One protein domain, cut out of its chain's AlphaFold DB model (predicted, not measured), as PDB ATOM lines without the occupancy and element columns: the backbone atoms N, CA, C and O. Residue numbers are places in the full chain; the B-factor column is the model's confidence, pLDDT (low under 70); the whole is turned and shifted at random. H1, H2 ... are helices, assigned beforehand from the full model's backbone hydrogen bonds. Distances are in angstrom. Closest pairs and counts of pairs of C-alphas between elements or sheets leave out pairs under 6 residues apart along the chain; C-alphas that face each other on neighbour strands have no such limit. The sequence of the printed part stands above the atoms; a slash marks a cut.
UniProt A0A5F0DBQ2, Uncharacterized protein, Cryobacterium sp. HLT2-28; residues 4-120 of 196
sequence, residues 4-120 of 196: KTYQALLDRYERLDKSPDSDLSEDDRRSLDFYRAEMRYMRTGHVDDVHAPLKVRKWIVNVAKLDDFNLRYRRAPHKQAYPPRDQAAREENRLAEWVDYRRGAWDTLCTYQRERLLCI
ATOM      1  N   LYS A   4     298.292 320.558 339.764       84.31
ATOM      2  CA  LYS A   4     297.745 319.270 340.214       84.31
ATOM      3  C   LYS A   4     296.530 318.862 339.389       84.31
ATOM      4  O   LYS A   4     296.483 317.740 338.892       84.31
ATOM      5  N   THR A   5     295.581 319.783 339.216       84.94
ATOM      6  CA  THR A   5     294.370 319.546 338.417       84.94
ATOM      7  C   THR A   5     294.726 319.266 336.961       84.94
ATOM      8  O   THR A   5     294.193 318.337 336.355       84.94
ATOM      9  N   TYR A   6     295.697 320.003 336.423       91.31
ATOM     10  CA  TYR A   6     296.164 319.786 335.063       91.31
ATOM     11  C   TYR A   6     296.895 318.445 334.879       91.31
ATOM     12  O   TYR A   6     296.628 317.738 333.911       91.31
ATOM     13  N   GLN A   7     297.754 318.031 335.816       92.50
ATOM     14  CA  GLN A   7     298.412 316.720 335.734       92.50
ATOM     15  C   GLN A   7     297.395 315.571 335.793       92.50
ATOM     16  O   GLN A   7     297.462 314.649 334.986       92.50
ATOM     17  N   ALA A   8     296.406 315.658 336.687       92.44
ATOM     18  CA  ALA A   8     295.348 314.655 336.787       92.44
ATOM     19  C   ALA A   8     294.536 314.525 335.484       92.44
ATOM     20  O   ALA A   8     294.132 313.420 335.110       92.44
ATOM     21  N   LEU A   9     294.322 315.643 334.775       94.69
ATOM     22  CA  LEU A   9     293.728 315.642 333.440       94.69
ATOM     23  C   LEU A   9     294.592 314.835 332.464       94.69
ATOM     24  O   LEU A   9     294.086 313.925 331.809       94.69
ATOM     25  N   LEU A  10     295.890 315.133 332.383       95.44
ATOM     26  CA  LEU A  10     296.802 314.441 331.470       95.44
ATOM     27  C   LEU A  10     296.868 312.936 331.747       95.44
ATOM     28  O   LEU A  10     296.730 312.152 330.811       95.44
ATOM     29  N   ASP A  11     296.973 312.529 333.012       96.06
ATOM     30  CA  ASP A  11     297.036 311.114 333.409       96.06
ATOM     31  C   ASP A  11     295.745 310.352 333.056       96.06
ATOM     32  O   ASP A  11     295.748 309.150 332.764       96.06
ATOM     33  N   ARG A  12     294.591 311.031 333.096       96.31
ATOM     34  CA  ARG A  12     293.316 310.449 332.658       96.31
ATOM     35  C   ARG A  12     293.303 310.227 331.150       96.31
ATOM     36  O   ARG A  12     292.949 309.129 330.721       96.31
ATOM     37  N   TYR A  13     293.679 311.231 330.361       97.19
ATOM     38  CA  TYR A  13     293.654 311.107 328.902       97.19
ATOM     39  C   TYR A  13     294.776 310.223 328.362       97.19
ATOM     40  O   TYR A  13     294.570 309.575 327.345       97.19
ATOM     41  N   GLU A  14     295.895 310.076 329.073       96.94
ATOM     42  CA  GLU A  14     296.913 309.076 328.743       96.94
ATOM     43  C   GLU A  14     296.362 307.646 328.874       96.94
ATOM     44  O   GLU A  14     296.616 306.788 328.028       96.94
ATOM     45  N   ARG A  15     295.579 307.370 329.925       96.25
ATOM     46  CA  ARG A  15     294.904 306.070 330.082       96.25
ATOM     47  C   ARG A  15     293.837 305.853 329.010       96.25
ATOM     48  O   ARG A  15     293.731 304.747 328.483       96.25
ATOM     49  N   LEU A  16     293.083 306.899 328.674       95.44
ATOM     50  CA  LEU A  16     292.082 306.845 327.610       95.44
ATOM     51  C   LEU A  16     292.728 306.587 326.239       95.44
ATOM     52  O   LEU A  16     292.229 305.766 325.485       95.44
ATOM     53  N   ASP A  17     293.872 307.211 325.950       95.56
ATOM     54  CA  ASP A  17     294.612 307.041 324.690       95.56
ATOM     55  C   ASP A  17     295.157 305.616 324.500       95.56
ATOM     56  O   ASP A  17     295.313 305.150 323.375       95.56
ATOM     57  N   LYS A  18     295.420 304.907 325.605       94.81
ATOM     58  CA  LYS A  18     295.840 303.495 325.614       94.81
ATOM     59  C   LYS A  18     294.666 302.511 325.532       94.81
ATOM     60  O   LYS A  18     294.903 301.306 325.453       94.81
ATOM     61  N   SER A  19     293.425 302.991 325.614       92.44
ATOM     62  CA  SER A  19     292.239 302.134 325.574       92.44
ATOM     63  C   SER A  19     291.939 301.682 324.136       92.44
ATOM     64  O   SER A  19     292.246 302.415 323.195       92.44
ATOM     65  N   PRO A  20     291.352 300.489 323.930       90.81
ATOM     66  CA  PRO A  20     290.979 300.024 322.597       90.81
ATOM     67  C   PRO A  20     289.957 300.952 321.929       90.81
ATOM     68  O   PRO A  20     289.006 301.400 322.567       90.81
ATOM     69  N   ASP A  21     290.083 301.160 320.616       85.38
ATOM     70  CA  ASP A  21     289.174 302.024 319.845       85.38
ATOM     71  C   ASP A  21     287.696 301.590 319.902       85.38
ATOM     72  O   ASP A  21     286.808 302.418 319.664       85.38
ATOM     73  N   SER A  22     287.422 300.313 320.203       87.06
ATOM     74  CA  SER A  22     286.069 299.765 320.386       87.06
ATOM     75  C   SER A  22     285.333 300.368 321.578       87.06
ATOM     76  O   SER A  22     284.107 300.439 321.559       87.06
ATOM     77  N   ASP A  23     286.079 300.819 322.584       90.38
ATOM     78  CA  ASP A  23     285.538 301.261 323.868       90.38
ATOM     79  C   ASP A  23     285.368 302.789 323.906       90.38
ATOM     80  O   ASP A  23     284.781 303.336 324.838       90.38
ATOM     81  N   LEU A  24     285.864 303.488 322.877       93.31
ATOM     82  CA  LEU A  24     285.835 304.943 322.786       93.31
ATOM     83  C   LEU A  24     284.496 305.449 322.236       93.31
ATOM     84  O   LEU A  24     284.040 305.056 321.153       93.31
ATOM     85  N   SER A  25     283.900 306.415 322.932       95.50
ATOM     86  CA  SER A  25     282.791 307.201 322.392       95.50
ATOM     87  C   SER A  25     283.269 308.160 321.288       95.50
ATOM     88  O   SER A  25     284.464 308.344 321.044       95.50
ATOM     89  N   GLU A  26     282.336 308.784 320.564       94.69
ATOM     90  CA  GLU A  26     282.688 309.841 319.605       94.69
ATOM     91  C   GLU A  26     283.361 311.038 320.302       94.69
ATOM     92  O   GLU A  26     284.330 311.598 319.785       94.69
ATOM     93  N   ASP A  27     282.888 311.399 321.499       94.06
ATOM     94  CA  ASP A  27     283.471 312.485 322.283       94.06
ATOM     95  C   ASP A  27     284.878 312.141 322.783       94.06
ATOM     96  O   ASP A  27     285.748 313.013 322.770       94.06
ATOM     97  N   ASP A  28     285.139 310.876 323.126       95.69
ATOM     98  CA  ASP A  28     286.477 310.411 323.505       95.69
ATOM     99  C   ASP A  28     287.453 310.550 322.338       95.69
ATOM    100  O   ASP A  28     288.522 311.133 322.502       95.69
ATOM    101  N   ARG A  29     287.070 310.116 321.130       95.25
ATOM    102  CA  ARG A  29     287.915 310.274 319.931       95.25
ATOM    103  C   ARG A  29     288.216 311.745 319.650       95.25
ATOM    104  O   ARG A  29     289.375 312.117 319.474       95.25
ATOM    105  N   ARG A  30     287.189 312.603 319.685       95.44
ATOM    106  CA  ARG A  30     287.361 314.058 319.535       95.44
ATOM    107  C   ARG A  30     288.278 314.629 320.611       95.44
ATOM    108  O   ARG A  30     289.097 315.489 320.317       95.44
ATOM    109  N   SER A  31     288.120 314.192 321.852       96.44
ATOM    110  CA  SER A  31     288.932 314.616 322.990       96.44
ATOM    111  C   SER A  31     290.396 314.198 322.841       96.44
ATOM    112  O   SER A  31     291.287 315.016 323.081       96.44
ATOM    113  N   LEU A  32     290.650 312.981 322.355       96.69
ATOM    114  CA  LEU A  32     291.992 312.478 322.077       96.69
ATOM    115  C   LEU A  32     292.702 313.268 320.971       96.69
ATOM    116  O   LEU A  32     293.906 313.488 321.087       96.69
ATOM    117  N   ASP A  33     291.994 313.775 319.955       95.56
ATOM    118  CA  ASP A  33     292.602 314.652 318.939       95.56
ATOM    119  C   ASP A  33     293.234 315.908 319.563       95.56
ATOM    120  O   ASP A  33     294.340 316.310 319.191       95.56
ATOM    121  N   PHE A  34     292.550 316.534 320.530       97.19
ATOM    122  CA  PHE A  34     293.084 317.700 321.238       97.19
ATOM    123  C   PHE A  34     294.199 317.311 322.205       97.19
ATOM    124  O   PHE A  34     295.241 317.962 322.197       97.19
ATOM    125  N   TYR A  35     294.022 316.238 322.979       97.19
ATOM    126  CA  TYR A  35     295.048 315.732 323.894       97.19
ATOM    127  C   TYR A  35     296.363 315.416 323.167       97.19
ATOM    128  O   TYR A  35     297.415 315.940 323.531       97.19
ATOM    129  N   ARG A  36     296.316 314.629 322.085       95.75
ATOM    130  CA  ARG A  36     297.500 314.259 321.287       95.75
ATOM    131  C   ARG A  36     298.192 315.491 320.704       95.75
ATOM    132  O   ARG A  36     299.421 315.584 320.721       95.75
ATOM    133  N   ALA A  37     297.411 316.460 320.219       96.50
ATOM    134  CA  ALA A  37     297.944 317.725 319.727       96.50
ATOM    135  C   ALA A  37     298.605 318.553 320.844       96.50
ATOM    136  O   ALA A  37     299.659 319.147 320.609       96.50
ATOM    137  N   GLU A  38     298.038 318.565 322.052       96.12
ATOM    138  CA  GLU A  38     298.615 319.242 323.217       96.12
ATOM    139  C   GLU A  38     299.933 318.598 323.643       96.12
ATOM    140  O   GLU A  38     300.945 319.291 323.739       96.12
ATOM    141  N   MET A  39     299.972 317.269 323.777       95.31
ATOM    142  CA  MET A  39     301.196 316.531 324.108       95.31
ATOM    143  C   MET A  39     302.315 316.800 323.099       95.31
ATOM    144  O   MET A  39     303.483 316.967 323.466       95.31
ATOM    145  N   ARG A  40     301.968 316.906 321.810       94.88
ATOM    146  CA  ARG A  40     302.929 317.287 320.775       94.88
ATOM    147  C   ARG A  40     303.426 318.713 320.972       94.88
ATOM    148  O   ARG A  40     304.638 318.913 320.985       94.88
ATOM    149  N   TYR A  41     302.515 319.669 321.152       94.50
ATOM    150  CA  TYR A  41     302.861 321.067 321.400       94.50
ATOM    151  C   TYR A  41     303.796 321.218 322.600       94.50
ATOM    152  O   TYR A  41     304.768 321.957 322.519       94.50
ATOM    153  N   MET A  42     303.562 320.477 323.683       91.94
ATOM    154  CA  MET A  42     304.419 320.511 324.870       91.94
ATOM    155  C   MET A  42     305.832 320.001 324.605       91.94
ATOM    156  O   MET A  42     306.794 320.550 325.134       91.94
ATOM    157  N   ARG A  43     305.974 318.974 323.765       92.69
ATOM    158  CA  ARG A  43     307.280 318.395 323.435       92.69
ATOM    159  C   ARG A  43     308.079 319.246 322.446       92.69
ATOM    160  O   ARG A  43     309.302 319.268 322.523       92.69
ATOM    161  N   THR A  44     307.414 319.877 321.481       92.50
ATOM    162  CA  THR A  44     308.080 320.516 320.328       92.50
ATOM    163  C   THR A  44     307.901 322.033 320.262       92.50
ATOM    164  O   THR A  44     308.543 322.681 319.441       92.50
ATOM    165  N   GLY A  45     306.999 322.607 321.058       91.12
ATOM    166  CA  GLY A  45     306.561 324.001 320.956       91.12
ATOM    167  C   GLY A  45     305.635 324.292 319.764       91.12
ATOM    168  O   GLY A  45     305.266 325.447 319.547       91.12
ATOM    169  N   HIS A  46     305.260 323.282 318.963       88.50
ATOM    170  CA  HIS A  46     304.469 323.476 317.745       88.50
ATOM    171  C   HIS A  46     303.609 322.260 317.353       88.50
ATOM    172  O   HIS A  46     304.027 321.106 317.444       88.50
ATOM    173  N   VAL A  47     302.419 322.527 316.804       88.12
ATOM    174  CA  VAL A  47     301.567 321.518 316.152       88.12
ATOM    175  C   VAL A  47     301.451 321.857 314.670       88.12
ATOM    176  O   VAL A  47     300.994 322.950 314.332       88.12
ATOM    177  N   ASP A  48     301.841 320.926 313.801       85.06
ATOM    178  CA  ASP A  48     301.771 321.078 312.344       85.06
ATOM    179  C   ASP A  48     300.487 320.451 311.771       85.06
ATOM    180  O   ASP A  48     299.693 319.815 312.470       85.06
ATOM    181  N   ASP A  49     300.244 320.711 310.493       84.12
ATOM    182  CA  ASP A  49     299.069 320.251 309.758       84.12
ATOM    183  C   ASP A  49     299.021 318.739 309.526       84.12
ATOM    184  O   ASP A  49     297.924 318.197 309.406       84.12
ATOM    185  N   VAL A  50     300.172 318.064 309.528       83.94
ATOM    186  CA  VAL A  50     300.264 316.598 309.466       83.94
ATOM    187  C   VAL A  50     299.622 315.962 310.695       83.94
ATOM    188  O   VAL A  50     298.928 314.954 310.588       83.94
ATOM    189  N   HIS A  51     299.843 316.549 311.871       83.06
ATOM    190  CA  HIS A  51     299.436 315.942 313.133       83.06
ATOM    191  C   HIS A  51     298.100 316.443 313.678       83.06
ATOM    192  O   HIS A  51     297.518 315.773 314.529       83.06
ATOM    193  N   ALA A  52     297.606 317.601 313.232       91.38
ATOM    194  CA  ALA A  52     296.293 318.076 313.650       91.38
ATOM    195  C   ALA A  52     295.637 319.033 312.638       91.38
ATOM    196  O   ALA A  52     296.292 319.919 312.069       91.38
ATOM    197  N   PRO A  53     294.300 318.970 312.488       94.19
ATOM    198  CA  PRO A  53     293.576 319.904 311.642       94.19
ATOM    199  C   PRO A  53     293.683 321.338 312.181       94.19
ATOM    200  O   PRO A  53     293.854 321.578 313.380       94.19
ATOM    201  N   LEU A  54     293.507 322.326 311.297       92.00
ATOM    202  CA  LEU A  54     293.685 323.751 311.619       92.00
ATOM    203  C   LEU A  54     292.898 324.204 312.863       92.00
ATOM    204  O   LEU A  54     293.404 325.004 313.650       92.00
ATOM    205  N   LYS A  55     291.674 323.690 313.054       93.19
ATOM    206  CA  LYS A  55     290.827 324.015 314.215       93.19
ATOM    207  C   LYS A  55     291.469 323.589 315.542       93.19
ATOM    208  O   LYS A  55     291.448 324.368 316.492       93.19
ATOM    209  N   VAL A  56     292.077 322.401 315.578       95.56
ATOM    210  CA  VAL A  56     292.743 321.849 316.764       95.56
ATOM    211  C   VAL A  56     294.012 322.645 317.033       95.56
ATOM    212  O   VAL A  56     294.183 323.168 318.128       95.56
ATOM    213  N   ARG A  57     294.836 322.885 316.007       95.31
ATOM    214  CA  ARG A  57     296.059 323.694 316.145       95.31
ATOM    215  C   ARG A  57     295.805 325.090 316.698       95.31
ATOM    216  O   ARG A  57     296.463 325.513 317.644       95.31
ATOM    217  N   LYS A  58     294.832 325.809 316.125       94.75
ATOM    218  CA  LYS A  58     294.448 327.145 316.604       94.75
ATOM    219  C   LYS A  58     293.956 327.101 318.046       94.75
ATOM    220  O   LYS A  58     294.219 328.035 318.797       94.75
ATOM    221  N   TRP A  59     293.228 326.055 318.425       96.44
ATOM    222  CA  TRP A  59     292.766 325.886 319.797       96.44
ATOM    223  C   TRP A  59     293.946 325.701 320.760       96.44
ATOM    224  O   TRP A  59     294.052 326.482 321.699       96.44
ATOM    225  N   ILE A  60     294.876 324.787 320.461       96.75
ATOM    226  CA  ILE A  60     296.065 324.518 321.288       96.75
ATOM    227  C   ILE A  60     296.907 325.779 321.488       96.75
ATOM    228  O   ILE A  60     297.236 326.137 322.615       96.75
ATOM    229  N   VAL A  61     297.188 326.513 320.407       94.50
ATOM    230  CA  VAL A  61     297.959 327.764 320.487       94.50
ATOM    231  C   VAL A  61     297.248 328.816 321.345       94.50
ATOM    232  O   VAL A  61     297.903 329.538 322.091       94.50
ATOM    233  N   ASN A  62     295.921 328.932 321.254       95.62
ATOM    234  CA  ASN A  62     295.181 329.906 322.057       95.62
ATOM    235  C   ASN A  62     295.091 329.505 323.535       95.62
ATOM    236  O   ASN A  62     295.198 330.383 324.385       95.62
ATOM    237  N   VAL A  63     294.957 328.212 323.850       95.69
ATOM    238  CA  VAL A  63     295.027 327.717 325.235       95.69
ATOM    239  C   VAL A  63     296.409 327.977 325.828       95.69
ATOM    240  O   VAL A  63     296.494 328.532 326.916       95.69
ATOM    241  N   ALA A  64     297.485 327.700 325.087       94.19
ATOM    242  CA  ALA A  64     298.846 327.992 325.538       94.19
ATOM    243  C   ALA A  64     299.063 329.492 325.814       94.19
ATOM    244  O   ALA A  64     299.647 329.864 326.830       94.19
ATOM    245  N   LYS A  65     298.534 330.370 324.950       94.38
ATOM    246  CA  LYS A  65     298.532 331.825 325.191       94.38
ATOM    247  C   LYS A  65     297.728 332.209 326.430       94.38
ATOM    248  O   LYS A  65     298.122 333.123 327.147       94.38
ATOM    249  N   LEU A  66     296.604 331.537 326.678       94.94
ATOM    250  CA  LEU A  66     295.795 331.769 327.868       94.94
ATOM    251  C   LEU A  66     296.518 331.338 329.146       94.94
ATOM    252  O   LEU A  66     296.450 332.053 330.146       94.94
ATOM    253  N   ASP A  67     297.246 330.224 329.110       93.69
ATOM    254  CA  ASP A  67     298.082 329.793 330.229       93.69
ATOM    255  C   ASP A  67     299.211 330.779 330.514       93.69
ATOM    256  O   ASP A  67     299.373 331.173 331.669       93.69
ATOM    257  N   ASP A  68     299.947 331.219 329.488       93.19
ATOM    258  CA  ASP A  68     301.003 332.232 329.629       93.19
ATOM    259  C   ASP A  68     300.448 333.535 330.221       93.19
ATOM    260  O   ASP A  68     300.956 334.048 331.224       93.19
ATOM    261  N   PHE A  69     299.322 334.011 329.682       94.06
ATOM    262  CA  PHE A  69     298.636 335.191 330.197       94.06
ATOM    263  C   PHE A  69     298.262 335.025 331.675       94.06
ATOM    264  O   PHE A  69     298.528 335.904 332.498       94.06
ATOM    265  N   ASN A  70     297.675 333.884 332.042       91.62
ATOM    266  CA  ASN A  70     297.292 333.608 333.419       91.62
ATOM    267  C   ASN A  70     298.512 333.494 334.351       91.62
ATOM    268  O   ASN A  70     298.469 333.976 335.480       91.62
ATOM    269  N   LEU A  71     299.615 332.889 333.902       91.12
ATOM    270  CA  LEU A  71     300.854 332.812 334.681       91.12
ATOM    271  C   LEU A  71     301.435 334.202 334.953       91.12
ATOM    272  O   LEU A  71     301.854 334.470 336.084       91.12
ATOM    273  N   ARG A  72     301.408 335.078 333.942       92.12
ATOM    274  CA  ARG A  72     301.961 336.432 334.001       92.12
ATOM    275  C   ARG A  72     301.105 337.408 334.804       92.12
ATOM    276  O   ARG A  72     301.649 338.171 335.596       92.12
ATOM    277  N   TYR A  73     299.789 337.403 334.598       90.19
ATOM    278  CA  TYR A  73     298.890 338.429 335.141       90.19
ATOM    279  C   TYR A  73     297.977 337.939 336.264       90.19
ATOM    280  O   TYR A  73     297.387 338.768 336.951       90.19
ATOM    281  N   ARG A  74     297.846 336.618 336.461       89.56
ATOM    282  CA  ARG A  74     297.024 336.001 337.524       89.56
ATOM    283  C   ARG A  74     295.564 336.471 337.534       89.56
ATOM    284  O   ARG A  74     294.930 336.537 338.581       89.56
ATOM    285  N   ARG A  75     295.028 336.790 336.354       89.12
ATOM    286  CA  ARG A  75     293.639 337.213 336.130       89.12
ATOM    287  C   ARG A  75     293.150 336.755 334.760       89.12
ATOM    288  O   ARG A  75     293.952 336.354 333.914       89.12
ATOM    289  N   ALA A  76     291.840 336.829 334.539       88.50
ATOM    290  CA  ALA A  76     291.258 336.581 333.226       88.50
ATOM    291  C   ALA A  76     291.642 337.715 332.256       88.50
ATOM    292  O   ALA A  76     291.749 338.872 332.689       88.50
ATOM    293  N   PRO A  77     291.843 337.424 330.958       92.44
ATOM    294  CA  PRO A  77     291.941 338.468 329.948       92.44
ATOM    295  C   PRO A  77     290.604 339.209 329.856       92.44
ATOM    296  O   PRO A  77     289.536 338.600 329.943       92.44
ATOM    297  N   HIS A  78     290.655 340.525 329.678       88.12
ATOM    298  CA  HIS A  78     289.464 341.360 329.541       88.12
ATOM    299  C   HIS A  78     289.621 342.328 328.377       88.12
ATOM    300  O   HIS A  78     290.728 342.711 328.003       88.12
ATOM    301  N   LYS A  79     288.487 342.743 327.813       85.81
ATOM    302  CA  LYS A  79     288.473 343.759 326.763       85.81
ATOM    303  C   LYS A  79     288.794 345.118 327.378       85.81
ATOM    304  O   LYS A  79     288.007 345.644 328.163       85.81
ATOM    305  N   GLN A  80     289.929 345.693 327.005       81.50
ATOM    306  CA  GLN A  80     290.250 347.079 327.325       81.50
ATOM    307  C   GLN A  80     289.481 348.046 326.415       81.50
ATOM    308  O   GLN A  80     289.206 347.746 325.249       81.50
ATOM    309  N   ALA A  81     289.152 349.222 326.961       68.94
ATOM    310  CA  ALA A  81     288.441 350.279 326.246       68.94
ATOM    311  C   ALA A  81     289.207 350.747 324.993       68.94
ATOM    312  O   ALA A  81     290.438 350.786 324.966       68.94
ATOM    313  N   TYR A  82     288.456 351.088 323.946       68.12
ATOM    314  CA  TYR A  82     288.992 351.382 322.618       68.12
ATOM    315  C   TYR A  82     289.562 352.815 322.497       68.12
ATOM    316  O   TYR A  82     288.956 353.742 323.040       68.12
ATOM    317  N   PRO A  83     290.644 353.026 321.715       68.75
ATOM    318  CA  PRO A  83     291.479 352.005 321.081       68.75
ATOM    319  C   PRO A  83     292.534 351.419 322.039       68.75
ATOM    320  O   PRO A  83     293.067 352.138 322.888       68.75
ATOM    321  N   PRO A  84     292.884 350.124 321.887       73.62
ATOM    322  CA  PRO A  84     293.956 349.506 322.660       73.62
ATOM    323  C   PRO A  84     295.283 350.216 322.377       73.62
ATOM    324  O   PRO A  84     295.676 350.405 321.221       73.62
ATOM    325  N   ARG A  85     295.953 350.624 323.458       76.31
ATOM    326  CA  ARG A  85     297.100 351.545 323.423       76.31
ATOM    327  C   ARG A  85     298.358 350.928 322.806       76.31
ATOM    328  O   ARG A  85     299.138 351.652 322.198       76.31
ATOM    329  N   ASP A  86     298.535 349.613 322.925       86.44
ATOM    330  CA  ASP A  86     299.717 348.891 322.450       86.44
ATOM    331  C   ASP A  86     299.383 347.485 321.903       86.44
ATOM    332  O   ASP A  86     298.222 347.074 321.806       86.44
ATOM    333  N   GLN A  87     300.417 346.752 321.483       86.81
ATOM    334  CA  GLN A  87     300.283 345.394 320.953       86.81
ATOM    335  C   GLN A  87     299.803 344.389 322.011       86.81
ATOM    336  O   GLN A  87     298.995 343.521 321.683       86.81
ATOM    337  N   ALA A  88     300.241 344.523 323.266       86.19
ATOM    338  CA  ALA A  88     299.841 343.627 324.347       86.19
ATOM    339  C   ALA A  88     298.340 343.766 324.651       86.19
ATOM    340  O   ALA A  88     297.640 342.764 324.771       86.19
ATOM    341  N   ALA A  89     297.818 344.993 324.651       87.38
ATOM    342  CA  ALA A  89     296.393 345.287 324.777       87.38
ATOM    343  C   ALA A  89     295.567 344.677 323.629       87.38
ATOM    344  O   ALA A  89     294.477 344.146 323.839       87.38
ATOM    345  N   ARG A  90     296.083 344.712 322.391       89.88
ATOM    346  CA  ARG A  90     295.419 344.068 321.239       89.88
ATOM    347  C   ARG A  90     295.390 342.551 321.370       89.88
ATOM    348  O   ARG A  90     294.400 341.926 320.994       89.88
ATOM    349  N   GLU A  91     296.472 341.956 321.856       90.44
ATOM    350  CA  GLU A  91     296.561 340.513 322.082       90.44
ATOM    351  C   GLU A  91     295.650 340.063 323.220       90.44
ATOM    352  O   GLU A  91     294.928 339.081 323.049       90.44
ATOM    353  N   GLU A  92     295.603 340.818 324.318       93.25
ATOM    354  CA  GLU A  92     294.666 340.575 325.411       93.25
ATOM    355  C   GLU A  92     293.214 340.656 324.924       93.25
ATOM    356  O   GLU A  92     292.441 339.739 325.188       93.25
ATOM    357  N   ASN A  93     292.848 341.687 324.150       92.38
ATOM    358  CA  ASN A  93     291.497 341.814 323.599       92.38
ATOM    359  C   ASN A  93     291.112 340.603 322.734       92.38
ATOM    360  O   ASN A  93     290.028 340.049 322.909       92.38
ATOM    361  N   ARG A  94     292.004 340.147 321.842       93.12
ATOM    362  CA  ARG A  94     291.768 338.947 321.012       93.12
ATOM    363  C   ARG A  94     291.611 337.687 321.857       93.12
ATOM    364  O   ARG A  94     290.805 336.818 321.529       93.12
ATOM    365  N   LEU A  95     292.395 337.569 322.925       94.81
ATOM    366  CA  LEU A  95     292.314 336.441 323.841       94.81
ATOM    367  C   LEU A  95     290.999 336.470 324.631       94.81
ATOM    368  O   LEU A  95     290.340 335.440 324.729       94.81
ATOM    369  N   ALA A  96     290.576 337.641 325.113       93.12
ATOM    370  CA  ALA A  96     289.289 337.838 325.775       93.12
ATOM    371  C   ALA A  96     288.117 337.480 324.846       93.12
ATOM    372  O   ALA A  96     287.242 336.713 325.233       93.12
ATOM    373  N   GLU A  97     288.138 337.944 323.593       93.12
ATOM    374  CA  GLU A  97     287.143 337.575 322.576       93.12
ATOM    375  C   GLU A  97     287.100 336.069 322.316       93.12
ATOM    376  O   GLU A  97     286.021 335.485 322.202       93.12
ATOM    377  N   TRP A  98     288.267 335.424 322.232       95.75
ATOM    378  CA  TRP A  98     288.336 333.980 322.056       95.75
ATOM    379  C   TRP A  98     287.736 333.243 323.258       95.75
ATOM    380  O   TRP A  98     286.950 332.322 323.049       95.75
ATOM    381  N   VAL A  99     288.051 333.655 324.492       94.69
ATOM    382  CA  VAL A  99     287.476 333.074 325.716       94.69
ATOM    383  C   VAL A  99     285.956 333.257 325.746       94.69
ATOM    384  O   VAL A  99     285.240 332.282 325.971       94.69
ATOM    385  N   ASP A 100     285.451 334.459 325.455       91.00
ATOM    386  CA  ASP A 100     284.011 334.746 325.401       91.00
ATOM    387  C   ASP A 100     283.296 333.857 324.378       91.00
ATOM    388  O   ASP A 100     282.258 333.262 324.673       91.00
ATOM    389  N   TYR A 101     283.889 333.690 323.192       93.19
ATOM    390  CA  TYR A 101     283.361 332.785 322.178       93.19
ATOM    391  C   TYR A 101     283.325 331.327 322.668       93.19
ATOM    392  O   TYR A 101     282.374 330.606 322.370       93.19
ATOM    393  N   ARG A 102     284.324 330.873 323.441       93.75
ATOM    394  CA  ARG A 102     284.320 329.513 324.017       93.75
ATOM    395  C   ARG A 102     283.261 329.322 325.091       93.75
ATOM    396  O   ARG A 102     282.679 328.245 325.125       93.75
ATOM    397  N   ARG A 103     282.976 330.340 325.907       90.88
ATOM    398  CA  ARG A 103     281.853 330.305 326.859       90.88
ATOM    399  C   ARG A 103     280.521 330.170 326.127       90.88
ATOM    400  O   ARG A 103     279.738 329.289 326.445       90.88
ATOM    401  N   GLY A 104     280.300 330.979 325.089       88.06
ATOM    402  CA  GLY A 104     279.071 330.910 324.290       88.06
ATOM    403  C   GLY A 104     278.903 329.600 323.509       88.06
ATOM    404  O   GLY A 104     277.784 329.181 323.244       88.06
ATOM    405  N   ALA A 105     280.008 328.939 323.157       91.69
ATOM    406  CA  ALA A 105     280.022 327.663 322.443       91.69
ATOM    407  C   ALA A 105     280.261 326.449 323.366       91.69
ATOM    408  O   ALA A 105     280.634 325.385 322.864       91.69
ATOM    409  N   TRP A 106     280.093 326.591 324.687       90.94
ATOM    410  CA  TRP A 106     280.508 325.592 325.683       90.94
ATOM    411  C   TRP A 106     279.961 324.186 325.422       90.94
ATOM    412  O   TRP A 106     280.723 323.222 325.444       90.94
ATOM    413  N   ASP A 107     278.680 324.079 325.073       89.19
ATOM    414  CA  ASP A 107     278.006 322.794 324.829       89.19
ATOM    415  C   ASP A 107     278.477 322.092 323.546       89.19
ATOM    416  O   ASP A 107     278.220 320.910 323.338       89.19
ATOM    417  N   THR A 108     279.192 322.808 322.674       91.62
ATOM    418  CA  THR A 108     279.758 322.245 321.435       91.62
ATOM    419  C   THR A 108     281.182 321.711 321.620       91.62
ATOM    420  O   THR A 108     281.697 320.980 320.760       91.62
ATOM    421  N   LEU A 109     281.839 322.090 322.723       93.88
ATOM    422  CA  LEU A 109     283.187 321.654 323.065       93.88
ATOM    423  C   LEU A 109     283.170 320.187 323.498       93.88
ATOM    424  O   LEU A 109     282.280 319.764 324.233       93.88
ATOM    425  N   CYS A 110     284.179 319.418 323.081       95.81
ATOM    426  CA  CYS A 110     284.329 318.065 323.615       95.81
ATOM    427  C   CYS A 110     284.769 318.097 325.085       95.81
ATOM    428  O   CYS A 110     285.181 319.141 325.611       95.81
ATOM    429  N   THR A 111     284.688 316.955 325.762       94.12
ATOM    430  CA  THR A 111     284.995 316.865 327.196       94.12
ATOM    431  C   THR A 111     286.414 317.326 327.528       94.12
ATOM    432  O   THR A 111     286.560 318.159 328.423       94.12
ATOM    433  N   TYR A 112     287.433 316.945 326.742       96.62
ATOM    434  CA  TYR A 112     288.805 317.424 326.969       96.62
ATOM    435  C   TYR A 112     288.907 318.946 326.947       96.62
ATOM    436  O   TYR A 112     289.518 319.543 327.826       96.62
ATOM    437  N   GLN A 113     288.284 319.601 325.962       96.19
ATOM    438  CA  GLN A 113     288.367 321.055 325.829       96.19
ATOM    439  C   GLN A 113     287.757 321.780 327.033       96.19
ATOM    440  O   GLN A 113     288.306 322.787 327.481       96.19
ATOM    441  N   ARG A 114     286.631 321.273 327.553       94.06
ATOM    442  CA  ARG A 114     285.955 321.829 328.733       94.06
ATOM    443  C   ARG A 114     286.814 321.661 329.978       94.06
ATOM    444  O   ARG A 114     287.142 322.646 330.635       94.06
ATOM    445  N   GLU A 115     287.239 320.433 330.255       92.94
ATOM    446  CA  GLU A 115     288.074 320.115 331.418       92.94
ATOM    447  C   GLU A 115     289.408 320.868 331.373       92.94
ATOM    448  O   GLU A 115     289.875 321.388 332.388       92.94
ATOM    449  N   ARG A 116     289.987 321.027 330.180       95.44
ATOM    450  CA  ARG A 116     291.234 321.760 329.985       95.44
ATOM    451  C   ARG A 116     291.115 323.255 330.270       95.44
ATOM    452  O   ARG A 116     292.037 323.831 330.849       95.44
ATOM    453  N   LEU A 117     290.009 323.886 329.876       93.62
ATOM    454  CA  LEU A 117     289.747 325.289 330.208       93.62
ATOM    455  C   LEU A 117     289.540 325.468 331.718       93.62
ATOM    456  O   LEU A 117     290.072 326.416 332.286       93.62
ATOM    457  N   LEU A 118     288.861 324.525 332.378       90.62
ATOM    458  CA  LEU A 118     288.672 324.532 333.836       90.62
ATOM    459  C   LEU A 118     289.979 324.327 334.624       90.62
ATOM    460  O   LEU A 118     290.056 324.710 335.786       90.62
ATOM    461  N   CYS A 119     291.036 323.793 334.001       91.88
ATOM    462  CA  CYS A 119     292.370 323.716 334.615       91.88
ATOM    463  C   CYS A 119     293.082 325.080 334.714       91.88
ATOM    464  O   CYS A 119     294.177 325.165 335.283       91.88
ATOM    465  N   ILE A 120     292.516 326.143 334.134       91.25
ATOM    466  CA  ILE A 120     293.086 327.492 334.145       91.25
ATOM    467  C   ILE A 120     292.458 328.267 335.313       91.25
ATOM    468  O   ILE A 120     291.294 328.636 335.219       91.25
TER     469      ILE A 120
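What this domain is: This is residues 4 to 120 of the 196 residues of an uncharacterized protein of Cryobacterium sp. HLT2-28 (UniProt A0A5F0DBQ2). Five helices make an elongated body in which H1, H3 and the short H5 pack on H2, each crossing it steeply, while H3 and H5 lie nearest the middle of the whole. H4 crosses H3 farther along the longest axis, which reaches from the loop at Ser 22 to the long link at Arg 85. The printed part has 117 residues with five named helices, H1 to H5 in chain order, and no named strand; its class is all helix, the packing mostly crossed. It is compact, with a radius of gyration of the C-alphas of 15.4 A and spans of 52 by 29 by 28 A.

Where its parts are: H1 is residues 4 to 17, 20.0 A long, from C-alpha 4 at (297.745, 319.270, 340.214). H2 is residues 26 to 44, 27.6 A. H3 is residues 54 to 73, 28.2 A. H4 is residues 87 to 104, 25.9 A. H5 is residues 111 to 118, ending at C-alpha 118 at (288.672, 324.532, 333.836).

How they stand to each other: H2 is the hub. It touches H1 with residues 28 to 35 alone, at a steep tilt of 64 degrees, opposite ways; the closest C-alphas, of Asp 17 and Leu 32, are 6.6 A apart. It touches H3 at a steep tilt of 60 degrees, closest at C-alphas Phe 34 and Val 56, 6.1 A, and H5 at 53 degrees, closest at C-alphas Ser 31 and Tyr 112, 4.9 A. H3 touches H4 at a steep tilt of 62 degrees, closest at C-alphas Leu 66 and Leu 95, 7.1 A. H2 and H4 are apart. Every O i to N i+4 pair is within hydrogen-bond range in H1, H3, H4 and H5; in H2, 14 of 15 are.

The domain as a whole: The C-alphas farthest apart, of Ser 22 and Arg 85, are 53.0 A apart. The printed part has no cut. The link from H3 to H4 is long, and its residues 81 to 83 have pLDDT under 70.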